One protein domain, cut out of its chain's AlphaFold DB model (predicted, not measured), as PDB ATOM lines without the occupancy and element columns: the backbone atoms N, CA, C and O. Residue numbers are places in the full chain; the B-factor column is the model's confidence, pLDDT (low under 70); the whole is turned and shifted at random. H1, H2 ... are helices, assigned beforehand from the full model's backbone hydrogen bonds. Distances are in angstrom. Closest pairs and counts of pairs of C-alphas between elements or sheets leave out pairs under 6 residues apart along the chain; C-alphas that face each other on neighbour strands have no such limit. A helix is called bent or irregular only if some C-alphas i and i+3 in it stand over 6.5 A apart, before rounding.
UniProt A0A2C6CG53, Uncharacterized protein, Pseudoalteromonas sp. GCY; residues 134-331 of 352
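This is residues 134 to 331 of the 352 residues of an uncharacterized protein of Pseudoalteromonas sp. GCY (UniProt A0A2C6CG53). A loose rod is built round one long bent helix, H3: H2 folds back along its first arm, H3a, and the hairpin of H6 and H7 joins them in an up-and-down bundle, each helix running against the one before. H8 crosses H7 and touches both arms of H3, H4 and H5 lie near the second arm, H3b, and H9 packs on H3a, with short H1 packed on H9. The 198 printed residues hold nine named helices, H1 to H9 in chain order, and no named strand: all helix. The radius of gyration of the C-alphas is 21.0 A; the spans are 74 by 34 by 26 A.

H3, residues 179 to 228, was assigned as one helix by its hydrogen bonds but is bent, C-alphas 213 and 216 being 7.6 A apart; H3a, 179 to 213, and H3b, 216 to 228, stand at 56 degrees, a steep tilt. H2, residues 147 to 173, forms a hairpin with H3a, closest C-alphas Ile 161 and Arg 192 at 5.6 A. H6, 253 to 269, and H7, 274 to 288, form another, Leu 266 to His 274 being closest at 5.2 A. H7 is only just irregular, C-alphas 276 and 279 being 6.7 A apart. H8, 294 to 311, touches H7 at a steep tilt of 52 degrees, closest C-alphas Ala 283 and Ala 304 at 4.7 A. H4, 234 to 240, only just touches H8 with 3 pairs of C-alphas within 8 A, closest Glu 234 and Tyr 294 at 6.6 A. H5, 242 to 251, only just touches H3b with 3 pairs, closest Ile 221 and Gln 245 at 7.6 A. H9, 317 to 326, touches H3a, His 205 and Phe 317 being closest at 6.0 A, and H1, 135 to 138, Phe 138 and Tyr 318 at 6.2 A. O i to N i+4 pairs are within hydrogen-bond range throughout H2, H3a, H3b, H4, H5, H6 and H9, in 9 of 11 in H7 and 13 of 14 in H8; H1 is too short.

H3a spans 51.1 A from C-alpha 179 at (32.624, -13.270, -85.936), H2 39.1 A, H8 24.4 A and H6 24.1 A. H9 ends at C-alpha 326, (30.613, 0.477, -109.725).

The C-alphas of Ser 178 and Asn 231 are farthest apart, 74.4 A. The printed part has no cut and no long link. Residues 173 to 180 stand free; 174 to 177 have pLDDT under 70.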
ATOM      1  N   PHE A 134      19.068   1.623-112.868       92.19
ATOM      2  CA  PHE A 134      18.453   2.832-113.428       92.19
ATOM      3  C   PHE A 134      19.305   3.520-114.504       92.19
ATOM      4  O   PHE A 134      18.863   4.515-115.075       92.19
ATOM      5  N   THR A 135      20.499   3.003-114.825       90.44
ATOM      6  CA  THR A 135      21.419   3.591-115.821       90.44
ATOM      7  C   THR A 135      20.736   4.037-117.127       90.44
ATOM      8  O   THR A 135      21.039   5.140-117.586       90.44
ATOM      9  N   PRO A 136      19.798   3.271-117.729       88.69
ATOM     10  CA  PRO A 136      19.128   3.695-118.962       88.69
ATOM     11  C   PRO A 136      18.370   5.027-118.846       88.69
ATOM     12  O   PRO A 136      18.326   5.789-119.812       88.69
ATOM     13  N   PHE A 137      17.815   5.351-117.674       91.62
ATOM     14  CA  PHE A 137      17.010   6.562-117.476       91.62
ATOM     15  C   PHE A 137      17.854   7.833-117.394       91.62
ATOM     16  O   PHE A 137      17.388   8.889-117.805       91.62
ATOM     17  N   PHE A 138      19.117   7.737-116.976       90.94
ATOM     18  CA  PHE A 138      20.037   8.880-116.991       90.94
ATOM     19  C   PHE A 138      20.436   9.310-118.411       90.94
ATOM     20  O   PHE A 138      20.855  10.446-118.622       90.94
ATOM     21  N   ASN A 139      20.300   8.415-119.394       85.75
ATOM     22  CA  ASN A 139      20.699   8.655-120.784       85.75
ATOM     23  C   ASN A 139      19.540   9.129-121.676       85.75
ATOM     24  O   ASN A 139      19.718   9.355-122.878       85.75
ATOM     25  N   HIS A 140      18.334   9.259-121.121       86.81
ATOM     26  CA  HIS A 140      17.126   9.599-121.864       86.81
ATOM     27  C   HIS A 140      16.338  10.706-121.160       86.81
ATOM     28  O   HIS A 140      16.312  10.746-119.935       86.81
ATOM     29  N   PRO A 141      15.662  11.598-121.904       86.88
ATOM     30  CA  PRO A 141      14.802  12.602-121.290       86.88
ATOM     31  C   PRO A 141      13.572  11.952-120.628       86.88
ATOM     32  O   PRO A 141      13.092  10.931-121.137       86.88
ATOM     33  N   PRO A 142      12.986  12.586-119.591       86.06
ATOM     34  CA  PRO A 142      11.758  12.139-118.929       86.06
ATOM     35  C   PRO A 142      10.604  11.716-119.837       86.06
ATOM     36  O   PRO A 142       9.868  10.785-119.530       86.06
ATOM     37  N   SER A 143      10.446  12.384-120.981       83.44
ATOM     38  CA  SER A 143       9.392  12.081-121.956       83.44
ATOM     39  C   SER A 143       9.517  10.697-122.599       83.44
ATOM     40  O   SER A 143       8.566  10.225-123.212       83.44
ATOM     41  N   LYS A 144      10.678  10.044-122.482       88.56
ATOM     42  CA  LYS A 144      10.924   8.679-122.970       88.56
ATOM     43  C   LYS A 144      10.937   7.638-121.856       88.56
ATOM     44  O   LYS A 144      11.147   6.461-122.136       88.56
ATOM     45  N   TRP A 145      10.771   8.051-120.605       92.19
ATOM     46  CA  TRP A 145      10.828   7.136-119.477       92.19
ATOM     47  C   TRP A 145       9.567   6.280-119.418       92.19
ATOM     48  O   TRP A 145       8.446   6.790-119.484       92.19
ATOM     49  N   ASN A 146       9.761   4.971-119.285       91.62
ATOM     50  CA  ASN A 146       8.678   4.016-119.133       91.62
ATOM     51  C   ASN A 146       8.273   3.919-117.654       91.62
ATOM     52  O   ASN A 146       9.019   3.394-116.829       91.62
ATOM     53  N   THR A 147       7.074   4.406-117.331       91.06
ATOM     54  CA  THR A 147       6.520   4.404-115.968       91.06
ATOM     55  C   THR A 147       6.456   3.010-115.348       91.06
ATOM     56  O   THR A 147       6.776   2.845-114.172       91.06
ATOM     57  N   ILE A 148       6.083   1.991-116.130       91.38
ATOM     58  CA  ILE A 148       5.977   0.610-115.643       91.38
ATOM     59  C   ILE A 148       7.363   0.088-115.260       91.38
ATOM     60  O   ILE A 148       7.523  -0.488-114.187       91.38
ATOM     61  N   GLU A 149       8.363   0.321-116.108       93.38
ATOM     62  CA  GLU A 149       9.735  -0.126-115.863       93.38
ATOM     63  C   GLU A 149      10.339   0.540-114.616       93.38
ATOM     64  O   GLU A 149      10.929  -0.144-113.778       93.38
ATOM     65  N   ILE A 150      10.146   1.855-114.452       93.75
ATOM     66  CA  ILE A 150      10.606   2.585-113.260       93.75
ATOM     67  C   ILE A 150       9.948   2.021-111.998       93.75
ATOM     68  O   ILE A 150      10.646   1.692-111.038       93.75
ATOM     69  N   ASN A 151       8.624   1.856-112.012       92.44
ATOM     70  CA  ASN A 151       7.888   1.320-110.871       92.44
ATOM     71  C   ASN A 151       8.331  -0.099-110.506       92.44
ATOM     72  O   ASN A 151       8.485  -0.398-109.327       92.44
ATOM     73  N   GLN A 152       8.559  -0.968-111.494       92.56
ATOM     74  CA  GLN A 152       9.041  -2.329-111.254       92.56
ATOM     75  C   GLN A 152      10.424  -2.335-110.599       92.56
ATOM     76  O   GLN A 152      10.646  -3.077-109.644       92.56
ATOM     77  N   LYS A 153      11.341  -1.484-111.073       94.00
ATOM     78  CA  LYS A 153      12.694  -1.365-110.511       94.00
ATOM     79  C   LYS A 153      12.675  -0.814-109.091       94.00
ATOM     80  O   LYS A 153      13.311  -1.391-108.211       94.00
ATOM     81  N   LEU A 154      11.911   0.250-108.842       94.00
ATOM     82  CA  LEU A 154      11.760   0.811-107.500       94.00
ATOM     83  C   LEU A 154      11.091  -0.179-106.538       94.00
ATOM     84  O   LEU A 154      11.555  -0.338-105.411       94.00
ATOM     85  N   LEU A 155      10.049  -0.892-106.978       92.75
ATOM     86  CA  LEU A 155       9.396  -1.922-106.168       92.75
ATOM     87  C   LEU A 155      10.366  -3.056-105.821       92.75
ATOM     88  O   LEU A 155      10.403  -3.497-104.673       92.75
ATOM     89  N   ALA A 156      11.164  -3.514-106.789       92.19
ATOM     90  CA  ALA A 156      12.177  -4.539-106.561       92.19
ATOM     91  C   ALA A 156      13.214  -4.082-105.521       92.19
ATOM     92  O   ALA A 156      13.488  -4.823-104.580       92.19
ATOM     93  N   ILE A 157      13.728  -2.852-105.636       93.44
ATOM     94  CA  ILE A 157      14.677  -2.281-104.668       93.44
ATOM     95  C   ILE A 157      14.058  -2.194-103.270       93.44
ATOM     96  O   ILE A 157      14.642  -2.706-102.317       93.44
ATOM     97  N   ASN A 158      12.863  -1.616-103.140       94.25
ATOM     98  CA  ASN A 158      12.200  -1.467-101.843       94.25
ATOM     99  C   ASN A 158      11.868  -2.816-101.199       94.25
ATOM    100  O   ASN A 158      12.049  -2.987 -99.995       94.25
ATOM    101  N   THR A 159      11.449  -3.796-102.003       92.62
ATOM    102  CA  THR A 159      11.218  -5.164-101.523       92.62
ATOM    103  C   THR A 159      12.511  -5.756-100.967       92.62
ATOM    104  O   THR A 159      12.504  -6.273 -99.855       92.62
ATOM    105  N   LYS A 160      13.639  -5.622-101.681       92.69
ATOM    106  CA  LYS A 160      14.950  -6.098-101.207       92.69
ATOM    107  C   LYS A 160      15.402  -5.386 -99.929       92.69
ATOM    108  O   LYS A 160      15.839  -6.048 -98.994       92.69
ATOM    109  N   ILE A 161      15.252  -4.061 -99.845       93.62
ATOM    110  CA  ILE A 161      15.583  -3.287 -98.636       93.62
ATOM    111  C   ILE A 161      14.766  -3.773 -97.435       93.62
ATOM    112  O   ILE A 161      15.329  -3.979 -96.355       93.62
ATOM    113  N   LYS A 162      13.459  -3.978 -97.623       93.38
ATOM    114  CA  LYS A 162      12.551  -4.451 -96.578       93.38
ATOM    115  C   LYS A 162      12.921  -5.857 -96.106       93.38
ATOM    116  O   LYS A 162      13.170  -6.034 -94.917       93.38
ATOM    117  N   THR A 163      13.050  -6.815 -97.026       92.88
ATOM    118  CA  THR A 163      13.408  -8.205 -96.700       92.88
ATOM    119  C   THR A 163      14.740  -8.281 -95.952       92.88
ATOM    120  O   THR A 163      14.821  -8.913 -94.900       92.88
ATOM    121  N   ILE A 164      15.777  -7.585 -96.438       93.81
ATOM    122  CA  ILE A 164      17.089  -7.563 -95.776       93.81
ATOM    123  C   ILE A 164      16.985  -6.945 -94.374       93.81
ATOM    124  O   ILE A 164      17.632  -7.417 -93.441       93.81
ATOM    125  N   THR A 165      16.169  -5.902 -94.196       93.12
ATOM    126  CA  THR A 165      15.974  -5.262 -92.886       93.12
ATOM    127  C   THR A 165      15.310  -6.211 -91.890       93.12
ATOM    128  O   THR A 165      15.848  -6.404 -90.802       93.12
ATOM    129  N   GLU A 166      14.220  -6.872 -92.280       91.38
ATOM    130  CA  GLU A 166      13.511  -7.849 -91.438       91.38
ATOM    131  C   GLU A 166      14.429  -9.018 -91.026       91.38
ATOM    132  O   GLU A 166      14.428  -9.460 -89.872       91.38
ATOM    133  N   GLN A 167      15.277  -9.491 -91.944       90.25
ATOM    134  CA  GLN A 167      16.252 -10.552 -91.671       90.25
ATOM    135  C   GLN A 167      17.379 -10.093 -90.730       90.25
ATOM    136  O   GLN A 167      17.760 -10.832 -89.818       90.25
ATOM    137  N   ILE A 168      17.891  -8.866 -90.899       90.69
ATOM    138  CA  ILE A 168      18.872  -8.269 -89.978       90.69
ATOM    139  C   ILE A 168      18.284  -8.168 -88.564       90.69
ATOM    140  O   ILE A 168      18.946  -8.565 -87.603       90.69
ATOM    141  N   GLU A 169      17.057  -7.666 -88.428       88.75
ATOM    142  CA  GLU A 169      16.378  -7.520 -87.134       88.75
ATOM    143  C   GLU A 169      16.152  -8.878 -86.460       88.75
ATOM    144  O   GLU A 169      16.446  -9.049 -85.273       88.75
ATOM    145  N   THR A 170      15.718  -9.878 -87.232       85.25
ATOM    146  CA  THR A 170      15.551 -11.257 -86.752       85.25
ATOM    147  C   THR A 170      16.860 -11.809 -86.186       85.25
ATOM    148  O   THR A 170      16.876 -12.366 -85.088       85.25
ATOM    149  N   LEU A 171      17.978 -11.606 -86.885       81.38
ATOM    150  CA  LEU A 171      19.294 -12.073 -86.443       81.38
ATOM    151  C   LEU A 171      19.824 -11.336 -85.211       81.38
ATOM    152  O   LEU A 171      20.432 -11.964 -84.341       81.38
ATOM    153  N   GLN A 172      19.582 -10.029 -85.099       78.00
ATOM    154  CA  GLN A 172      20.005  -9.244 -83.933       78.00
ATOM    155  C   GLN A 172      19.333  -9.720 -82.636       78.00
ATOM    156  O   GLN A 172      19.963  -9.700 -81.577       78.00
ATOM    157  N   ASN A 173      18.101 -10.226 -82.720       70.88
ATOM    158  CA  ASN A 173      17.356 -10.740 -81.571       70.88
ATOM    159  C   ASN A 173      17.853 -12.108 -81.064       70.88
ATOM    160  O   ASN A 173      17.574 -12.476 -79.925       70.88
ATOM    161  N   ILE A 174      18.616 -12.858 -81.870       69.25
ATOM    162  CA  ILE A 174      19.035 -14.239 -81.563       69.25
ATOM    163  C   ILE A 174      20.319 -14.296 -80.694       69.25
ATOM    164  O   ILE A 174      20.745 -15.371 -80.285       69.25
ATOM    165  N   GLN A 175      20.923 -13.150 -80.339       59.00
ATOM    166  CA  GLN A 175      22.101 -13.034 -79.447       59.00
ATOM    167  C   GLN A 175      23.316 -13.920 -79.813       59.00
ATOM    168  O   GLN A 175      24.164 -14.209 -78.969       59.00
ATOM    169  N   ARG A 176      23.471 -14.325 -81.078       63.84
ATOM    170  CA  ARG A 176      24.668 -15.048 -81.537       63.84
ATOM    171  C   ARG A 176      25.748 -14.054 -81.956       63.84
ATOM    172  O   ARG A 176      25.553 -13.262 -82.873       63.84
ATOM    173  N   GLN A 177      26.882 -14.075 -81.255       61.28
ATOM    174  CA  GLN A 177      27.965 -13.090 -81.404       61.28
ATOM    175  C   GLN A 177      29.220 -13.630 -82.107       61.28
ATOM    176  O   GLN A 177      30.289 -13.036 -81.977       61.28
ATOM    177  N   SER A 178      29.144 -14.741 -82.849       71.00
ATOM    178  CA  SER A 178      30.334 -15.218 -83.559       71.00
ATOM    179  C   SER A 178      30.730 -14.259 -84.691       71.00
ATOM    180  O   SER A 178      29.902 -13.561 -85.285       71.00
ATOM    181  N   GLN A 179      32.033 -14.200 -84.970       72.38
ATOM    182  CA  GLN A 179      32.624 -13.270 -85.936       72.38
ATOM    183  C   GLN A 179      32.012 -13.406 -87.340       72.38
ATOM    184  O   GLN A 179      31.849 -12.409 -88.040       72.38
ATOM    185  N   SER A 180      31.617 -14.619 -87.735       71.88
ATOM    186  CA  SER A 180      30.988 -14.889 -89.028       71.88
ATOM    187  C   SER A 180      29.573 -14.317 -89.143       71.88
ATOM    188  O   SER A 180      29.244 -13.744 -90.180       71.88
ATOM    189  N   TYR A 181      28.759 -14.360 -88.079       78.12
ATOM    190  CA  TYR A 181      27.454 -13.679 -88.067       78.12
ATOM    191  C   TYR A 181      27.623 -12.167 -88.225       78.12
ATOM    192  O   TYR A 181      26.897 -11.535 -88.990       78.12
ATOM    193  N   GLN A 182      28.605 -11.584 -87.534       81.75
ATOM    194  CA  GLN A 182      28.884 -10.153 -87.649       81.75
ATOM    195  C   GLN A 182      29.331  -9.770 -89.060       81.75
ATOM    196  O   GLN A 182      28.869  -8.757 -89.575       81.75
ATOM    197  N   ALA A 183      30.158 -10.591 -89.715       82.12
ATOM    198  CA  ALA A 183      30.565 -10.355 -91.098       82.12
ATOM    199  C   ALA A 183      29.360 -10.320 -92.058       82.12
ATOM    200  O   ALA A 183      29.237  -9.384 -92.845       82.12
ATOM    201  N   VAL A 184      28.430 -11.277 -91.938       86.00
ATOM    202  CA  VAL A 184      27.201 -11.305 -92.755       86.00
ATOM    203  C   VAL A 184      26.318 -10.090 -92.480       86.00
ATOM    204  O   VAL A 184      25.831  -9.460 -93.413       86.00
ATOM    205  N   LEU A 185      26.133  -9.717 -91.209       89.19
ATOM    206  CA  LEU A 185      25.333  -8.547 -90.838       89.19
ATOM    207  C   LEU A 185      25.938  -7.235 -91.349       89.19
ATOM    208  O   LEU A 185      25.199  -6.348 -91.774       89.19
ATOM    209  N   VAL A 186      27.264  -7.091 -91.289       89.31
ATOM    210  CA  VAL A 186      27.975  -5.925 -91.831       89.31
ATOM    211  C   VAL A 186      27.759  -5.836 -93.337       89.31
ATOM    212  O   VAL A 186      27.380  -4.776 -93.831       89.31
ATOM    213  N   GLU A 187      27.922  -6.950 -94.048       89.94
ATOM    214  CA  GLU A 187      27.747  -6.991 -95.497       89.94
ATOM    215  C   GLU A 187      26.294  -6.715 -95.911       89.94
ATOM    216  O   GLU A 187      26.044  -5.891 -96.790       89.94
ATOM    217  N   ALA A 188      25.322  -7.298 -95.209       92.81
ATOM    218  CA  ALA A 188      23.905  -7.035 -95.434       92.81
ATOM    219  C   ALA A 188      23.547  -5.554 -95.245       92.81
ATOM    220  O   ALA A 188      22.858  -4.958 -96.077       92.81
ATOM    221  N   LYS A 189      24.046  -4.931 -94.169       93.69
ATOM    222  CA  LYS A 189      23.840  -3.499 -93.900       93.69
ATOM    223  C   LYS A 189      24.466  -2.628 -94.984       93.69
ATOM    224  O   LYS A 189      23.831  -1.657 -95.397       93.69
ATOM    225  N   ARG A 190      25.674  -2.978 -95.441       93.00
ATOM    226  CA  ARG A 190      26.370  -2.288 -96.532       93.00
ATOM    227  C   ARG A 190      25.547  -2.347 -97.818       93.00
ATOM    228  O   ARG A 190      25.185  -1.299 -98.342       93.00
ATOM    229  N   GLN A 191      25.178  -3.544 -98.281       92.69
ATOM    230  CA  GLN A 191      24.422  -3.720 -99.528       92.69
ATOM    231  C   GLN A 191      23.040  -3.056 -99.476       92.69
ATOM    232  O   GLN A 191      22.651  -2.373-100.423       92.69
ATOM    233  N   ARG A 192      22.323  -3.168 -98.350       94.12
ATOM    234  CA  ARG A 192      21.067  -2.436 -98.125       94.12
ATOM    235  C   ARG A 192      21.269  -0.921 -98.235       94.12
ATOM    236  O   ARG A 192      20.462  -0.244 -98.861       94.12
ATOM    237  N   GLY A 193      22.333  -0.391 -97.625       93.31
ATOM    238  CA  GLY A 193      22.674   1.031 -97.692       93.31
ATOM    239  C   GLY A 193      22.941   1.500 -99.124       93.31
ATOM    240  O   GLY A 193      22.412   2.528 -99.536       93.31
ATOM    241  N   LEU A 194      23.678   0.707 -99.904       92.00
ATOM    242  CA  LEU A 194      23.929   0.991-101.318       92.00
ATOM    243  C   LEU A 194      22.633   1.027-102.135       92.00
ATOM    244  O   LEU A 194      22.444   1.948-102.923       92.00
ATOM    245  N   LEU A 195      21.711   0.082-101.925       92.81
ATOM    246  CA  LEU A 195      20.399   0.093-102.584       92.81
ATOM    247  C   LEU A 195      19.578   1.339-102.234       92.81
ATOM    248  O   LEU A 195      19.024   1.983-103.125       92.81
ATOM    249  N   ALA A 196      19.532   1.696-100.950       93.38
ATOM    250  CA  ALA A 196      18.799   2.866-100.475       93.38
ATOM    251  C   ALA A 196      19.376   4.183-101.021       93.38
ATOM    252  O   ALA A 196      18.633   5.150-101.203       93.38
ATOM    253  N   GLU A 197      20.686   4.241-101.272       93.69
ATOM    254  CA  GLU A 197      21.335   5.396-101.898       93.69
ATOM    255  C   GLU A 197      21.118   5.411-103.422       93.69
ATOM    256  O   GLU A 197      20.886   6.474-103.995       93.69
ATOM    257  N   GLN A 198      21.096   4.245-104.085       92.81
ATOM    258  CA  GLN A 198      20.783   4.143-105.518       92.81
ATOM    259  C   GLN A 198      19.375   4.666-105.811       92.81
ATOM    260  O   GLN A 198      19.189   5.441-106.752       92.81
ATOM    261  N   GLU A 199      18.400   4.278-104.986       94.62
ATOM    262  CA  GLU A 199      17.039   4.809-105.037       94.62
ATOM    263  C   GLU A 199      17.019   6.327-104.810       94.62
ATOM    264  O   GLU A 199      16.443   7.060-105.613       94.62
ATOM    265  N   ALA A 200      17.683   6.818-103.756       95.44
ATOM    266  CA  ALA A 200      17.689   8.240-103.417       95.44
ATOM    267  C   ALA A 200      18.280   9.111-104.537       95.44
ATOM    268  O   ALA A 200      17.700  10.136-104.900       95.44
ATOM    269  N   ILE A 201      19.411   8.699-105.120       95.56
ATOM    270  CA  ILE A 201      20.042   9.412-106.240       95.56
ATOM    271  C   ILE A 201      19.110   9.437-107.453       95.56
ATOM    272  O   ILE A 201      18.962  10.486-108.083       95.56
ATOM    273  N   PHE A 202      18.461   8.316-107.775       95.31
ATOM    274  CA  PHE A 202      17.524   8.258-108.894       95.31
ATOM    275  C   PHE A 202      16.314   9.180-108.680       95.31
ATOM    276  O   PHE A 202      15.974   9.958-109.573       95.31
ATOM    277  N   LEU A 203      15.700   9.162-107.491       96.12
ATOM    278  CA  LEU A 203      14.562  10.028-107.171       96.12
ATOM    279  C   LEU A 203      14.948  11.514-107.222       96.12
ATOM    280  O   LEU A 203      14.220  12.310-107.814       96.12
ATOM    281  N   ARG A 204      16.118  11.895-106.694       96.38
ATOM    282  CA  ARG A 204      16.628  13.277-106.782       96.38
ATOM    283  C   ARG A 204      16.937  13.693-108.221       96.38
ATOM    284  O   ARG A 204      16.645  14.822-108.610       96.38
ATOM    285  N   HIS A 205      17.478  12.785-109.035       95.62
ATOM    286  CA  HIS A 205      17.677  13.036-110.461       95.62
ATOM    287  C   HIS A 205      16.347  13.298-111.172       95.62
ATOM    288  O   HIS A 205      16.235  14.260-111.926       95.62
ATOM    289  N   LEU A 206      15.325  12.492-110.892       94.94
ATOM    290  CA  LEU A 206      13.983  12.690-111.426       94.94
ATOM    291  C   LEU A 206      13.408  14.057-111.023       94.94
ATOM    292  O   LEU A 206      12.931  14.793-111.890       94.94
ATOM    293  N   GLN A 207      13.523  14.435-109.746       95.94
ATOM    294  CA  GLN A 207      13.089  15.746-109.251       95.94
ATOM    295  C   GLN A 207      13.798  16.888-109.993       95.94
ATOM    296  O   GLN A 207      13.150  17.838-110.434       95.94
ATOM    297  N   GLN A 208      15.111  16.772-110.203       95.88
ATOM    298  CA  GLN A 208      15.898  17.751-110.951       95.88
ATOM    299  C   GLN A 208      15.463  17.849-112.411       95.88
ATOM    300  O   GLN A 208      15.233  18.953-112.904       95.88
ATOM    301  N   GLN A 209      15.317  16.720-113.110       94.31
ATOM    302  CA  GLN A 209      14.902  16.716-114.515       94.31
ATOM    303  C   GLN A 209      13.541  17.391-114.698       94.31
ATOM    304  O   GLN A 209      13.356  18.182-115.621       94.31
ATOM    305  N   PHE A 210      12.600  17.117-113.797       93.69
ATOM    306  CA  PHE A 210      11.249  17.666-113.866       93.69
ATOM    307  C   PHE A 210      11.236  19.142-113.484       93.69
ATOM    308  O   PHE A 210      10.518  19.930-114.096       93.69
ATOM    309  N   SER A 211      12.076  19.532-112.527       94.69
ATOM    310  CA  SER A 211      12.255  20.933-112.165       94.69
ATOM    311  C   SER A 211      12.787  21.742-113.338       94.69
ATOM    312  O   SER A 211      12.146  22.699-113.761       94.69
ATOM    313  N   VAL A 212      13.891  21.302-113.946       92.56
ATOM    314  CA  VAL A 212      14.492  21.973-115.106       92.56
ATOM    315  C   VAL A 212      13.511  22.053-116.280       92.56
ATOM    316  O   VAL A 212      13.449  23.074-116.963       92.56
ATOM    317  N   LEU A 213      12.722  20.999-116.510       91.25
ATOM    318  CA  LEU A 213      11.799  20.936-117.642       91.25
ATOM    319  C   LEU A 213      10.560  21.836-117.483       91.25
ATOM    320  O   LEU A 213      10.042  22.326-118.489       91.25
ATOM    321  N   HIS A 214      10.066  22.021-116.253       92.31
ATOM    322  CA  HIS A 214       8.735  22.590-115.999       92.31
ATOM    323  C   HIS A 214       8.728  23.902-115.201       92.31
ATOM    324  O   HIS A 214       7.718  24.610-115.203       92.31
ATOM    325  N   GLN A 215       9.831  24.261-114.532       93.12
ATOM    326  CA  GLN A 215       9.890  25.430-113.647       93.12
ATOM    327  C   GLN A 215       9.510  26.730-114.365       93.12
ATOM    328  O   GLN A 215       8.767  27.533-113.808       93.12
ATOM    329  N   ALA A 216       9.960  26.938-115.605       92.94
ATOM    330  CA  ALA A 216       9.658  28.160-116.351       92.94
ATOM    331  C   ALA A 216       8.153  28.309-116.637       92.94
ATOM    332  O   ALA A 216       7.587  29.396-116.497       92.94
ATOM    333  N   GLN A 217       7.487  27.215-117.009       93.56
ATOM    334  CA  GLN A 217       6.058  27.198-117.290       93.56
ATOM    335  C   GLN A 217       5.249  27.395-116.002       93.56
ATOM    336  O   GLN A 217       4.317  28.201-115.992       93.56
ATOM    337  N   PHE A 218       5.635  26.735-114.903       95.06
ATOM    338  CA  PHE A 218       4.996  26.938-113.601       95.06
ATOM    339  C   PHE A 218       5.170  28.368-113.086       95.06
ATOM    340  O   PHE A 218       4.189  28.981-112.667       95.06
ATOM    341  N   ALA A 219       6.375  28.937-113.183       94.50
ATOM    342  CA  ALA A 219       6.648  30.311-112.771       94.50
ATOM    343  C   ALA A 219       5.802  31.317-113.559       94.50
ATOM    344  O   ALA A 219       5.212  32.220-112.967       94.50
ATOM    345  N   LYS A 220       5.668  31.128-114.877       93.50
ATOM    346  CA  LYS A 220       4.851  32.000-115.729       93.50
ATOM    347  C   LYS A 220       3.375  31.990-115.321       93.50
ATOM    348  O   LYS A 220       2.773  33.058-115.192       93.50
ATOM    349  N   ILE A 221       2.786  30.806-115.124       91.69
ATOM    350  CA  ILE A 221       1.382  30.689-114.698       91.69
ATOM    351  C   ILE A 221       1.199  31.303-113.314       91.69
ATOM    352  O   ILE A 221       0.291  32.110-113.128       91.69
ATOM    353  N   TYR A 222       2.081  30.981-112.369       94.19
ATOM    354  CA  TYR A 222       2.043  31.529-111.019       94.19
ATOM    355  C   TYR A 222       2.088  33.060-111.005       94.19
ATOM    356  O   TYR A 222       1.208  33.682-110.413       94.19
ATOM    357  N   GLN A 223       3.064  33.663-111.690       92.94
ATOM    358  CA  GLN A 223       3.211  35.119-111.776       92.94
ATOM    359  C   GLN A 223       1.964  35.758-112.382       92.94
ATOM    360  O   GLN A 223       1.421  36.701-111.814       92.94
ATOM    361  N   THR A 224       1.449  35.175-113.468       91.06
ATOM    362  CA  THR A 224       0.216  35.650-114.101       91.06
ATOM    363  C   THR A 224      -0.941  35.633-113.100       91.06
ATOM    364  O   THR A 224      -1.608  36.644-112.919       91.06
ATOM    365  N   VAL A 225      -1.171  34.524-112.390       92.12
ATOM    366  CA  VAL A 225      -2.247  34.437-111.387       92.12
ATOM    367  C   VAL A 225      -2.055  35.454-110.263       92.12
ATOM    368  O   VAL A 225      -3.007  36.153-109.912       92.12
ATOM    369  N   ALA A 226      -0.845  35.552-109.711       92.38
ATOM    370  CA  ALA A 226      -0.527  36.462-108.616       92.38
ATOM    371  C   ALA A 226      -0.769  37.930-109.000       92.38
ATOM    372  O   ALA A 226      -1.375  38.676-108.234       92.38
ATOM    373  N   GLU A 227      -0.372  38.331-110.207       92.62
ATOM    374  CA  GLU A 227      -0.604  39.680-110.726       92.62
ATOM    375  C   GLU A 227      -2.085  39.949-111.011       92.62
ATOM    376  O   GLU A 227      -2.600  41.018-110.668       92.62
ATOM    377  N   GLN A 228      -2.796  38.994-111.616       91.50
ATOM    378  CA  GLN A 228      -4.204  39.185-111.966       91.50
ATOM    379  C   GLN A 228      -5.109  39.244-110.727       91.50
ATOM    380  O   GLN A 228      -6.065  40.016-110.720       91.50
ATOM    381  N   LEU A 229      -4.794  38.518-109.648       92.88
ATOM    382  CA  LEU A 229      -5.561  38.574-108.392       92.88
ATOM    383  C   LEU A 229      -5.485  39.928-107.669       92.88
ATOM    384  O   LEU A 229      -6.337  40.204-106.823       92.88
ATOM    385  N   ASN A 230      -4.501  40.772-107.994       90.94
ATOM    386  CA  ASN A 230      -4.432  42.142-107.477       90.94
ATOM    387  C   ASN A 230      -5.404  43.089-108.193       90.94
ATOM    388  O   ASN A 230      -5.762  44.126-107.641       90.94
ATOM    389  N   ASN A 231      -5.817  42.745-109.415       90.81
ATOM    390  CA  ASN A 231      -6.554  43.637-110.312       90.81
ATOM    391  C   ASN A 231      -7.975  43.149-110.624       90.81
ATOM    392  O   ASN A 231      -8.820  43.942-111.037       90.81
ATOM    393  N   PHE A 232      -8.248  41.856-110.435       93.50
ATOM    394  CA  PHE A 232      -9.497  41.223-110.833       93.50
ATOM    395  C   PHE A 232     -10.037  40.279-109.762       93.50
ATOM    396  O   PHE A 232      -9.293  39.659-109.000       93.50
ATOM    397  N   ASP A 233     -11.360  40.114-109.766       91.31
ATOM    398  CA  ASP A 233     -12.017  39.068-108.995       91.31
ATOM    399  C   ASP A 233     -11.556  37.680-109.440       91.31
ATOM    400  O   ASP A 233     -11.350  37.391-110.621       91.31
ATOM    401  N   GLU A 234     -11.501  36.767-108.483       88.25
ATOM    402  CA  GLU A 234     -10.998  35.409-108.663       88.25
ATOM    403  C   GLU A 234     -11.675  34.629-109.805       88.25
ATOM    404  O   GLU A 234     -11.017  33.907-110.550       88.25
ATOM    405  N   ARG A 235     -12.988  34.809-110.007       88.12
ATOM    406  CA  ARG A 235     -13.727  34.158-111.108       88.12
ATOM    407  C   ARG A 235     -13.270  34.633-112.489       88.12
ATOM    408  O   ARG A 235     -13.320  33.869-113.457       88.12
ATOM    409  N   VAL A 236     -12.853  35.894-112.579       90.50
ATOM    410  CA  VAL A 236     -12.327  36.497-113.806       90.50
ATOM    411  C   VAL A 236     -10.924  35.959-114.061       90.50
ATOM    412  O   VAL A 236     -10.675  35.449-115.153       90.50
ATOM    413  N   VAL A 237     -10.066  35.937-113.034       90.00
ATOM    414  CA  VAL A 237      -8.724  35.331-113.106       90.00
ATOM    415  C   VAL A 237      -8.805  33.879-113.575       90.00
ATOM    416  O   VAL A 237      -8.150  33.511-114.547       90.00
ATOM    417  N   ALA A 238      -9.697  33.082-112.977       88.19
ATOM    418  CA  ALA A 238      -9.936  31.688-113.350       88.19
ATOM    419  C   ALA A 238     -10.298  31.498-114.831       88.19
ATOM    420  O   ALA A 238     -10.014  30.453-115.411       88.19
ATOM    421  N   SER A 239     -10.968  32.478-115.440       87.75
ATOM    422  CA  SER A 239     -11.337  32.438-116.857       87.75
ATOM    423  C   SER A 239     -10.170  32.853-117.754       87.75
ATOM    424  O   SER A 239      -9.969  32.232-118.796       87.75
ATOM    425  N   MET A 240      -9.375  33.840-117.327       89.38
ATOM    426  CA  MET A 240      -8.214  34.355-118.062       89.38
ATOM    427  C   MET A 240      -7.118  33.303-118.248       89.38
ATOM    428  O   MET A 240      -6.544  33.205-119.326       89.38
ATOM    429  N   ILE A 241      -6.852  32.484-117.228       90.38
ATOM    430  CA  ILE A 241      -5.732  31.529-117.260       90.38
ATOM    431  C   ILE A 241      -6.134  30.106-117.677       90.38
ATOM    432  O   ILE A 241      -5.288  29.219-117.789       90.38
ATOM    433  N   ARG A 242      -7.437  29.845-117.856       89.00
ATOM    434  CA  ARG A 242      -7.977  28.487-118.033       89.00
ATOM    435  C   ARG A 242      -7.362  27.764-119.224       89.00
ATOM    436  O   ARG A 242      -7.098  26.567-119.141       89.00
ATOM    437  N   GLN A 243      -7.198  28.478-120.333       89.75
ATOM    438  CA  GLN A 243      -6.657  27.914-121.563       89.75
ATOM    439  C   GLN A 243      -5.193  27.505-121.384       89.75
ATOM    440  O   GLN A 243      -4.833  26.390-121.754       89.75
ATOM    441  N   ASP A 244      -4.385  28.360-120.759       89.44
ATOM    442  CA  ASP A 244      -2.973  28.073-120.518       89.44
ATOM    443  C   ASP A 244      -2.798  26.911-119.533       89.44
ATOM    444  O   ASP A 244      -1.998  26.015-119.786       89.44
ATOM    445  N   GLN A 245      -3.607  26.850-118.467       89.69
ATOM    446  CA  GLN A 245      -3.606  25.706-117.548       89.69
ATOM    447  C   GLN A 245      -4.050  24.402-118.225       89.69
ATOM    448  O   GLN A 245      -3.457  23.359-117.975       89.69
ATOM    449  N   ASN A 246      -5.074  24.432-119.089       93.00
ATOM    450  CA  ASN A 246      -5.488  23.247-119.855       93.00
ATOM    451  C   ASN A 246      -4.345  22.708-120.711       93.00
ATOM    452  O   ASN A 246      -4.072  21.513-120.682       93.00
ATOM    453  N   LYS A 247      -3.691  23.608-121.449       91.38
ATOM    454  CA  LYS A 247      -2.572  23.265-122.317       91.38
ATOM    455  C   LYS A 247      -1.409  22.690-121.510       91.38
ATOM    456  O   LYS A 247      -0.846  21.678-121.898       91.38
ATOM    457  N   LEU A 248      -1.106  23.290-120.358       91.31
ATOM    458  CA  LEU A 248      -0.063  22.808-119.458       91.31
ATOM    459  C   LEU A 248      -0.341  21.384-118.956       91.31
ATOM    460  O   LEU A 248       0.545  20.537-118.984       91.31
ATOM    461  N   ILE A 249      -1.575  21.119-118.518       93.31
ATOM    462  CA  ILE A 249      -2.006  19.797-118.042       93.31
ATOM    463  C   ILE A 249      -1.876  18.746-119.146       93.31
ATOM    464  O   ILE A 249      -1.393  17.650-118.879       93.31
ATOM    465  N   GLU A 250      -2.279  19.078-120.372       92.25
ATOM    466  CA  GLU A 250      -2.162  18.184-121.528       92.25
ATOM    467  C   GLU A 250      -0.694  17.899-121.877       92.25
ATOM    468  O   GLU A 250      -0.299  16.742-122.016       92.25
ATOM    469  N   GLU A 251       0.145  18.936-121.943       90.25
ATOM    470  CA  GLU A 251       1.576  18.807-122.252       90.25
ATOM    471  C   GLU A 251       2.348  18.003-121.195       90.25
ATOM    472  O   GLU A 251       3.332  17.339-121.524       90.25
ATOM    473  N   MET A 252       1.914  18.057-119.934       92.12
ATOM    474  CA  MET A 252       2.593  17.440-118.791       92.12
ATOM    475  C   MET A 252       1.919  16.160-118.285       92.12
ATOM    476  O   MET A 252       2.277  15.663-117.212       92.12
ATOM    477  N   GLN A 253       0.946  15.619-119.026       91.06
ATOM    478  CA  GLN A 253       0.155  14.471-118.585       91.06
ATOM    479  C   GLN A 253       1.039  13.260-118.251       91.06
ATOM    480  O   GLN A 253       0.933  12.712-117.155       91.06
ATOM    481  N   HIS A 254       1.959  12.889-119.148       90.25
ATOM    482  CA  HIS A 254       2.857  11.742-118.949       90.25
ATOM    483  C   HIS A 254       3.723  11.892-117.690       90.25
ATOM    484  O   HIS A 254       3.854  10.965-116.894       90.25
ATOM    485  N   GLN A 255       4.287  13.079-117.468       92.06
ATOM    486  CA  GLN A 255       5.113  13.382-116.299       92.06
ATOM    487  C   GLN A 255       4.288  13.376-115.008       92.06
ATOM    488  O   GLN A 255       4.731  12.831-113.997       92.06
ATOM    489  N   SER A 256       3.071  13.921-115.046       93.19
ATOM    490  CA  SER A 256       2.145  13.865-113.915       93.19
ATOM    491  C   SER A 256       1.782  12.425-113.552       93.19
ATOM    492  O   SER A 256       1.750  12.077-112.372       93.19
ATOM    493  N   GLU A 257       1.515  11.586-114.554       93.19
ATOM    494  CA  GLU A 257       1.236  10.164-114.362       93.19
ATOM    495  C   GLU A 257       2.452   9.435-113.787       93.19
ATOM    496  O   GLU A 257       2.290   8.646-112.858       93.19
ATOM    497  N   LEU A 258       3.665   9.718-114.273       94.25
ATOM    498  CA  LEU A 258       4.890   9.134-113.726       94.25
ATOM    499  C   LEU A 258       5.067   9.474-112.240       94.25
ATOM    500  O   LEU A 258       5.256   8.566-111.433       94.25
ATOM    501  N   LEU A 259       4.989  10.757-111.866       95.44
ATOM    502  CA  LEU A 259       5.179  11.179-110.474       95.44
ATOM    503  C   LEU A 259       4.147  10.562-109.537       95.44
ATOM    504  O   LEU A 259       4.513  10.075-108.472       95.44
ATOM    505  N   TYR A 260       2.877  10.549-109.948       96.12
ATOM    506  CA  TYR A 260       1.809   9.928-109.169       96.12
ATOM    507  C   TYR A 260       2.053   8.431-108.957       96.12
ATOM    508  O   TYR A 260       1.875   7.913-107.857       96.12
ATOM    509  N   ASN A 261       2.482   7.727-110.004       96.00
ATOM    510  CA  ASN A 261       2.766   6.298-109.934       96.00
ATOM    511  C   ASN A 261       3.958   5.979-109.021       96.00
ATOM    512  O   ASN A 261       3.917   4.969-108.318       96.00
ATOM    513  N   ILE A 262       4.984   6.831-109.010       95.62
ATOM    514  CA  ILE A 262       6.136   6.692-108.113       95.62
ATOM    515  C   ILE A 262       5.728   6.982-106.669       95.62
ATOM    516  O   ILE A 262       6.020   6.167-105.800       95.62
ATOM    517  N   ASP A 263       5.016   8.083-106.415       97.06
ATOM    518  CA  ASP A 263       4.495   8.436-105.089       97.06
ATOM    519  C   ASP A 263       3.661   7.291-104.496       97.06
ATOM    520  O   ASP A 263       3.952   6.781-103.409       97.06
ATOM    521  N   LEU A 264       2.699   6.788-105.276       96.00
ATOM    522  CA  LEU A 264       1.846   5.675-104.879       96.00
ATOM    523  C   LEU A 264       2.648   4.400-104.599       96.00
ATOM    524  O   LEU A 264       2.379   3.720-103.609       96.00
ATOM    525  N   MET A 265       3.622   4.067-105.451       95.25
ATOM    526  CA  MET A 265       4.461   2.882-105.271       95.25
ATOM    527  C   MET A 265       5.326   3.003-104.012       95.25
ATOM    528  O   MET A 265       5.330   2.071-103.209       95.25
ATOM    529  N   LEU A 266       5.977   4.150-103.779       96.00
ATOM    530  CA  LEU A 266       6.797   4.386-102.586       96.00
ATOM    531  C   LEU A 266       5.950   4.247-101.317       96.00
ATOM    532  O   LEU A 266       6.356   3.579-100.363       96.00
ATOM    533  N   LYS A 267       4.737   4.808-101.336       95.69
ATOM    534  CA  LYS A 267       3.764   4.697-100.248       95.69
ATOM    535  C   LYS A 267       3.338   3.255 -99.987       95.69
ATOM    536  O   LYS A 267       3.321   2.817 -98.840       95.69
ATOM    537  N   GLN A 268       2.979   2.517-101.036       93.69
ATOM    538  CA  GLN A 268       2.515   1.129-100.933       93.69
ATOM    539  C   GLN A 268       3.627   0.169-100.506       93.69
ATOM    540  O   GLN A 268       3.368  -0.765 -99.749       93.69
ATOM    541  N   ALA A 269       4.858   0.409-100.958       91.00
ATOM    542  CA  ALA A 269       6.027  -0.365-100.566       91.00
ATOM    543  C   ALA A 269       6.479  -0.075 -99.123       91.00
ATOM    544  O   ALA A 269       7.289  -0.826 -98.582       91.00
ATOM    545  N   GLY A 270       5.958   0.986 -98.491       89.56
ATOM    546  CA  GLY A 270       6.418   1.442 -97.180       89.56
ATOM    547  C   GLY A 270       7.847   1.985 -97.226       89.56
ATOM    548  O   GLY A 270       8.582   1.836 -96.255       89.56
ATOM    549  N   SER A 271       8.249   2.567 -98.358       93.06
ATOM    550  CA  SER A 271       9.584   3.131 -98.541       93.06
ATOM    551  C   SER A 271       9.808   4.308 -97.597       93.06
ATOM    552  O   SER A 271       8.996   5.238 -97.552       93.06
ATOM    553  N   GLU A 272      10.956   4.340 -96.920       90.38
ATOM    554  CA  GLU A 272      11.394   5.517 -96.156       90.38
ATOM    555  C   GLU A 272      11.527   6.757 -97.058       90.38
ATOM    556  O   GLU A 272      11.320   7.886 -96.611       90.38
ATOM    557  N   ARG A 273      11.782   6.557 -98.361       93.62
ATOM    558  CA  ARG A 273      11.920   7.638 -99.346       93.62
ATOM    559  C   ARG A 273      10.603   8.300 -99.721       93.62
ATOM    560  O   ARG A 273      10.635   9.395-100.278       93.62
ATOM    561  N   HIS A 274       9.453   7.710 -99.381       96.38
ATOM    562  CA  HIS A 274       8.156   8.357 -99.596       96.38
ATOM    563  C   HIS A 274       8.104   9.735 -98.918       96.38
ATOM    564  O   HIS A 274       7.715  10.709 -99.551       96.38
ATOM    565  N   ALA A 275       8.584   9.846 -97.674       94.38
ATOM    566  CA  ALA A 275       8.573  11.108 -96.930       94.38
ATOM    567  C   ALA A 275       9.465  12.199 -97.560       94.38
ATOM    568  O   ALA A 275       9.189  13.388 -97.409       94.38
ATOM    569  N   GLU A 276      10.525  11.807 -98.273       92.94
ATOM    570  CA  GLU A 276      11.409  12.728 -98.998       92.94
ATOM    571  C   GLU A 276      10.840  13.117-100.372       92.94
ATOM    572  O   GLU A 276      11.076  14.225-100.858       92.94
ATOM    573  N   PHE A 277      10.095  12.214-101.015       96.31
ATOM    574  CA  PHE A 277       9.580  12.395-102.371       96.31
ATOM    575  C   PHE A 277       8.211  13.088-102.424       96.31
ATOM    576  O   PHE A 277       8.002  13.959-103.273       96.31
ATOM    577  N   GLU A 278       7.300  12.747-101.509       97.12
ATOM    578  CA  GLU A 278       5.919  13.249-101.458       97.12
ATOM    579  C   GLU A 278       5.839  14.790-101.506       97.12
ATOM    580  O   GLU A 278       5.047  15.312-102.296       97.12
ATOM    581  N   PRO A 279       6.675  15.572-100.783       96.88
ATOM    582  CA  PRO A 279       6.629  17.033-100.867       96.88
ATOM    583  C   PRO A 279       6.853  17.577-102.283       96.88
ATOM    584  O   PRO A 279       6.203  18.545-102.682       96.88
ATOM    585  N   PHE A 280       7.737  16.943-103.061       97.44
ATOM    586  CA  PHE A 280       7.978  17.320-104.452       97.44
ATOM    587  C   PHE A 280       6.769  17.000-105.335       97.44
ATOM    588  O   PHE A 280       6.331  17.849-106.113       97.44
ATOM    589  N   TYR A 281       6.192  15.804-105.188       97.25
ATOM    590  CA  TYR A 281       4.981  15.418-105.914       97.25
ATOM    591  C   TYR A 281       3.810  16.365-105.605       97.25
ATOM    592  O   TYR A 281       3.155  16.865-106.522       97.25
ATOM    593  N   LEU A 282       3.590  16.684-104.326       96.31
ATOM    594  CA  LEU A 282       2.551  17.617-103.892       96.31
ATOM    595  C   LEU A 282       2.772  19.032-104.448       96.31
ATOM    596  O   LEU A 282       1.816  19.673-104.890       96.31
ATOM    597  N   ALA A 283       4.018  19.512-104.480       96.38
ATOM    598  CA  ALA A 283       4.364  20.785-105.110       96.38
ATOM    599  C   ALA A 283       4.075  20.769-106.623       96.38
ATOM    600  O   ALA A 283       3.507  21.726-107.151       96.38
ATOM    601  N   TYR A 284       4.391  19.665-107.308       96.25
ATOM    602  CA  TYR A 284       4.124  19.495-108.736       96.25
ATOM    603  C   TYR A 284       2.627  19.612-109.045       96.25
ATOM    604  O   TYR A 284       2.218  20.424-109.876       96.25
ATOM    605  N   ILE A 285       1.781  18.858-108.336       94.62
ATOM    606  CA  ILE A 285       0.329  18.905-108.560       94.62
ATOM    607  C   ILE A 285      -0.289  20.234-108.106       94.62
ATOM    608  O   ILE A 285      -1.268  20.673-108.708       94.62
ATOM    609  N   GLN A 286       0.272  20.898-107.086       93.62
ATOM    610  CA  GLN A 286      -0.162  22.227-106.646       93.62
ATOM    611  C   GLN A 286       0.030  23.274-107.748       93.62
ATOM    612  O   GLN A 286      -0.816  24.156-107.887       93.62
ATOM    613  N   LEU A 287       1.116  23.183-108.520       93.81
ATOM    614  CA  LEU A 287       1.420  24.112-109.610       93.81
ATOM    615  C   LEU A 287       0.699  23.751-110.916       93.81
ATOM    616  O   LEU A 287       0.320  24.659-111.660       93.81
ATOM    617  N   LEU A 288       0.481  22.455-111.169       93.69
ATOM    618  CA  LEU A 288      -0.138  21.944-112.394       93.69
ATOM    619  C   LEU A 288      -1.674  22.010-112.389       93.69
ATOM    620  O   LEU A 288      -2.285  22.332-113.409       93.69
ATOM    621  N   ASN A 289      -2.320  21.678-111.267       88.69
ATOM    622  CA  ASN A 289      -3.773  21.531-111.226       88.69
ATOM    623  C   ASN A 289      -4.508  22.871-111.288       88.69
ATOM    624  O   ASN A 289      -4.053  23.896-110.784       88.69
ATOM    625  N   LYS A 290      -5.733  22.829-111.823       88.56
ATOM    626  CA  LYS A 290      -6.683  23.942-111.723       88.56
ATOM    627  C   LYS A 290      -7.136  24.081-110.268       88.56
ATOM    628  O   LYS A 290      -7.815  23.172-109.773       88.56
ATOM    629  N   PRO A 291      -6.801  25.173-109.570       85.56
ATOM    630  CA  PRO A 291      -7.212  25.333-108.191       85.56
ATOM    631  C   PRO A 291      -8.699  25.688-108.113       85.56
ATOM    632  O   PRO A 291      -9.268  26.321-109.003       85.56
ATOM    633  N   LYS A 292      -9.334  25.279-107.014       86.50
ATOM    634  CA  LYS A 292     -10.671  25.767-106.648       86.50
ATOM    635  C   LYS A 292     -10.612  27.158-106.012       86.50
ATOM    636  O   LYS A 292     -11.596  27.882-106.100       86.50
ATOM    637  N   ASP A 293      -9.473  27.476-105.396       90.50
ATOM    638  CA  ASP A 293      -9.145  28.750-104.761       90.50
ATOM    639  C   ASP A 293      -7.784  29.243-105.292       90.50
ATOM    640  O   ASP A 293      -6.729  28.663-105.013       90.50
ATOM    641  N   TYR A 294      -7.804  30.301-106.098       90.88
ATOM    642  CA  TYR A 294      -6.618  30.910-106.689       90.88
ATOM    643  C   TYR A 294      -5.804  31.731-105.688       90.88
ATOM    644  O   TYR A 294      -4.594  31.878-105.870       90.88
ATOM    645  N   ARG A 295      -6.413  32.236-104.610       90.06
ATOM    646  CA  ARG A 295      -5.664  32.900-103.532       90.06
ATOM    647  C   ARG A 295      -4.845  31.876-102.757       90.06
ATOM    648  O   ARG A 295      -3.675  32.118-102.461       90.06
ATOM    649  N   GLU A 296      -5.423  30.710-102.481       90.88
ATOM    650  CA  GLU A 296      -4.697  29.584-101.898       90.88
ATOM    651  C   GLU A 296      -3.604  29.065-102.841       90.88
ATOM    652  O   GLU A 296      -2.491  28.800-102.381       90.88
ATOM    653  N   TYR A 297      -3.888  28.981-104.147       91.94
ATOM    654  CA  TYR A 297      -2.893  28.629-105.162       91.94
ATOM    655  C   TYR A 297      -1.673  29.545-105.116       91.94
ATOM    656  O   TYR A 297      -0.558  29.041-105.118       91.94
ATOM    657  N   VAL A 298      -1.855  30.866-105.014       92.12
ATOM    658  CA  VAL A 298      -0.720  31.794-104.893       92.12
ATOM    659  C   VAL A 298       0.007  31.604-103.563       92.12
ATOM    660  O   VAL A 298       1.223  31.442-103.545       92.12
ATOM    661  N   ARG A 299      -0.724  31.518-102.445       90.62
ATOM    662  CA  ARG A 299      -0.117  31.341-101.113       90.62
ATOM    663  C   ARG A 299       0.760  30.087-101.017       90.62
ATOM    664  O   ARG A 299       1.785  30.108-100.346       90.62
ATOM    665  N   LYS A 300       0.338  28.980-101.634       92.75
ATOM    666  CA  LYS A 300       1.091  27.714-101.651       92.75
ATOM    667  C   LYS A 300       2.077  27.620-102.819       92.75
ATOM    668  O   LYS A 300       3.069  26.903-102.720       92.75
ATOM    669  N   GLY A 301       1.799  28.324-103.913       93.06
ATOM    670  CA  GLY A 301       2.563  28.286-105.155       93.06
ATOM    671  C   GLY A 301       3.969  28.845-105.006       93.06
ATOM    672  O   GLY A 301       4.889  28.286-105.588       93.06
ATOM    673  N   GLU A 302       4.166  29.868-104.169       93.00
ATOM    674  CA  GLU A 302       5.501  30.414-103.894       93.00
ATOM    675  C   GLU A 302       6.437  29.351-103.305       93.00
ATOM    676  O   GLU A 302       7.494  29.071-103.863       93.00
ATOM    677  N   ALA A 303       6.000  28.676-102.237       94.06
ATOM    678  CA  ALA A 303       6.772  27.608-101.606       94.06
ATOM    679  C   ALA A 303       7.014  26.424-102.558       94.06
ATOM    680  O   ALA A 303       8.102  25.848-102.568       94.06
ATOM    681  N   ALA A 304       6.019  26.077-103.383       96.00
ATOM    682  CA  ALA A 304       6.166  25.043-104.402       96.00
ATOM    683  C   ALA A 304       7.219  25.429-105.456       96.00
ATOM    684  O   ALA A 304       8.078  24.614-105.779       96.00
ATOM    685  N   LEU A 305       7.216  26.672-105.950       95.69
ATOM    686  CA  LEU A 305       8.226  27.159-106.895       95.69
ATOM    687  C   LEU A 305       9.628  27.169-106.289       95.69
ATOM    688  O   LEU A 305      10.572  26.753-106.956       95.69
ATOM    689  N   THR A 306       9.766  27.586-105.028       94.94
ATOM    690  CA  THR A 306      11.046  27.523-104.315       94.94
ATOM    691  C   THR A 306      11.557  26.086-104.231       94.94
ATOM    692  O   THR A 306      12.735  25.843-104.480       94.94
ATOM    693  N   LEU A 307      10.692  25.115-103.926       95.50
ATOM    694  CA  LEU A 307      11.075  23.702-103.885       95.50
ATOM    695  C   LEU A 307      11.586  23.215-105.253       95.50
ATOM    696  O   LEU A 307      12.615  22.545-105.314       95.50
ATOM    697  N   PHE A 308      10.919  23.602-106.344       95.88
ATOM    698  CA  PHE A 308      11.356  23.297-107.712       95.88
ATOM    699  C   PHE A 308      12.698  23.940-108.054       95.88
ATOM    700  O   PHE A 308      13.555  23.291-108.641       95.88
ATOM    701  N   GLU A 309      12.911  25.194-107.665       94.88
ATOM    702  CA  GLU A 309      14.184  25.879-107.887       94.88
ATOM    703  C   GLU A 309      15.347  25.148-107.204       94.88
ATOM    704  O   GLU A 309      16.379  24.901-107.827       94.88
ATOM    705  N   HIS A 310      15.156  24.729-105.950       94.56
ATOM    706  CA  HIS A 310      16.164  23.964-105.214       94.56
ATOM    707  C   HIS A 310      16.414  22.591-105.847       94.56
ATOM    708  O   HIS A 310      17.565  22.187-106.007       94.56
ATOM    709  N   ALA A 311      15.352  21.879-106.234       95.00
ATOM    710  CA  ALA A 311      15.466  20.577-106.884       95.00
ATOM    711  C   ALA A 311      16.114  20.672-108.279       95.00
ATOM    712  O   ALA A 311      16.838  19.764-108.681       95.00
ATOM    713  N   GLY A 312      15.903  21.776-109.001       93.25
ATOM    714  CA  GLY A 312      16.473  22.044-110.322       93.25
ATOM    715  C   GLY A 312      17.955  22.427-110.325       93.25
ATOM    716  O   GLY A 312      18.543  22.545-111.401       93.25
ATOM    717  N   ALA A 313      18.580  22.603-109.158       93.19
ATOM    718  CA  ALA A 313      19.989  22.962-109.063       93.19
ATOM    719  C   ALA A 313      20.896  21.921-109.743       93.19
ATOM    720  O   ALA A 313      20.702  20.707-109.616       93.19
ATOM    721  N   SER A 314      21.921  22.399-110.454       90.81
ATOM    722  CA  SER A 314      22.870  21.543-111.172       90.81
ATOM    723  C   SER A 314      23.572  20.575-110.222       90.81
ATOM    724  O   SER A 314      24.198  20.976-109.243       90.81
ATOM    725  N   ASN A 315      23.500  19.288-110.544       91.62
ATOM    726  CA  ASN A 315      24.080  18.208-109.757       91.62
ATOM    727  C   ASN A 315      24.489  17.064-110.691       91.62
ATOM    728  O   ASN A 315      23.802  16.798-111.678       91.62
ATOM    729  N   ASN A 316      25.593  16.384-110.392       93.12
ATOM    730  CA  ASN A 316      26.110  15.294-111.211       93.12
ATOM    731  C   ASN A 316      25.596  13.928-110.729       93.12
ATOM    732  O   ASN A 316      26.372  13.044-110.357       93.12
ATOM    733  N   PHE A 317      24.270  13.763-110.723       94.25
ATOM    734  CA  PHE A 317      23.629  12.534-110.249       94.25
ATOM    735  C   PHE A 317      24.036  11.306-111.061       94.25
ATOM    736  O   PHE A 317      24.183  10.234-110.485       94.25
ATOM    737  N   TYR A 318      24.283  11.448-112.368       92.69
ATOM    738  CA  TYR A 318      24.751  10.325-113.178       92.69
ATOM    739  C   TYR A 318      26.115   9.817-112.706       92.69
ATOM    740  O   TYR A 318      26.277   8.618-112.511       92.69
ATOM    741  N   GLN A 319      27.084  10.706-112.460       93.69
ATOM    742  CA  GLN A 319      28.393  10.285-111.955       93.69
ATOM    743  C   GLN A 319      28.291   9.672-110.554       93.69
ATOM    744  O   GLN A 319      28.922   8.650-110.303       93.69
ATOM    745  N   GLN A 320      27.484  10.256-109.659       93.88
ATOM    746  CA  GLN A 320      27.243   9.687-108.326       93.88
ATOM    747  C   GLN A 320      26.639   8.284-108.426       93.88
ATOM    748  O   GLN A 320      27.120   7.360-107.777       93.88
ATOM    749  N   TYR A 321      25.643   8.109-109.299       92.94
ATOM    750  CA  TYR A 321      25.025   6.815-109.555       92.94
ATOM    751  C   TYR A 321      26.032   5.811-110.125       92.94
ATOM    752  O   TYR A 321      26.107   4.693-109.636       92.94
ATOM    753  N   GLN A 322      26.847   6.212-111.109       91.00
ATOM    754  CA  GLN A 322      27.881   5.357-111.706       91.00
ATOM    755  C   GLN A 322      28.930   4.907-110.686       91.00
ATOM    756  O   GLN A 322      29.289   3.734-110.674       91.00
ATOM    757  N   ILE A 323      29.385   5.800-109.802       89.44
ATOM    758  CA  ILE A 323      30.293   5.439-108.702       89.44
ATOM    759  C   ILE A 323      29.625   4.394-107.803       89.44
ATOM    760  O   ILE A 323      30.227   3.370-107.492       89.44
ATOM    761  N   LEU A 324      28.360   4.612-107.455       87.94
ATOM    762  CA  LEU A 324      27.625   3.733-106.559       87.94
ATOM    763  C   LEU A 324      27.368   2.340-107.150       87.94
ATOM    764  O   LEU A 324      27.507   1.349-106.445       87.94
ATOM    765  N   VAL A 325      27.024   2.240-108.439       85.50
ATOM    766  CA  VAL A 325      26.845   0.935-109.108       85.50
ATOM    767  C   VAL A 325      28.166   0.282-109.513       85.50
ATOM    768  O   VAL A 325      28.185  -0.913-109.799       85.50
ATOM    769  N   SER A 326      29.271   1.040-109.544       81.56
ATOM    770  CA  SER A 326      30.613   0.477-109.725       81.56
ATOM    771  C   SER A 326      31.109  -0.254-108.482       81.56
ATOM    772  O   SER A 326      31.985  -1.108-108.601       81.56
ATOM    773  N   GLU A 327      30.539   0.045-107.309       80.62
ATOM    774  CA  GLU A 327      30.736  -0.749-106.104       80.62
ATOM    775  C   GLU A 327      29.882  -2.021-106.209       80.62
ATOM    776  O   GLU A 327      28.649  -1.957-106.163       80.62
ATOM    777  N   PRO A 328      30.501  -3.198-106.384       71.50
ATOM    778  CA  PRO A 328      29.741  -4.404-106.634       71.50
ATOM    779  C   PRO A 328      28.946  -4.821-105.386       71.50
ATOM    780  O   PRO A 328      29.460  -4.894-104.262       71.50
ATOM    781  N   LEU A 329      27.672  -5.158-105.602       78.06
ATOM    782  CA  LEU A 329      26.842  -5.886-104.639       78.06
ATOM    783  C   LEU A 329      27.237  -7.371-104.672       78.06
ATOM    784  O   LEU A 329      26.476  -8.223-105.123       78.06
ATOM    785  N   THR A 330      28.482  -7.662-104.295       77.38
ATOM    786  CA  THR A 330      29.071  -9.007-104.295       77.38
ATOM    787  C   THR A 330      29.279  -9.525-102.888       77.38
ATOM    788  O   THR A 330      29.673  -8.781-101.994       77.38
ATOM    789  N   LEU A 331      29.090 -10.828-102.728       81.31
ATOM    790  CA  LEU A 331      29.454 -11.573-101.534       81.31
ATOM    791  C   LEU A 331      30.904 -12.062-101.593       81.31
ATOM    792  O   LEU A 331      31.461 -12.247-102.676       81.31
TER     793      LEU A 331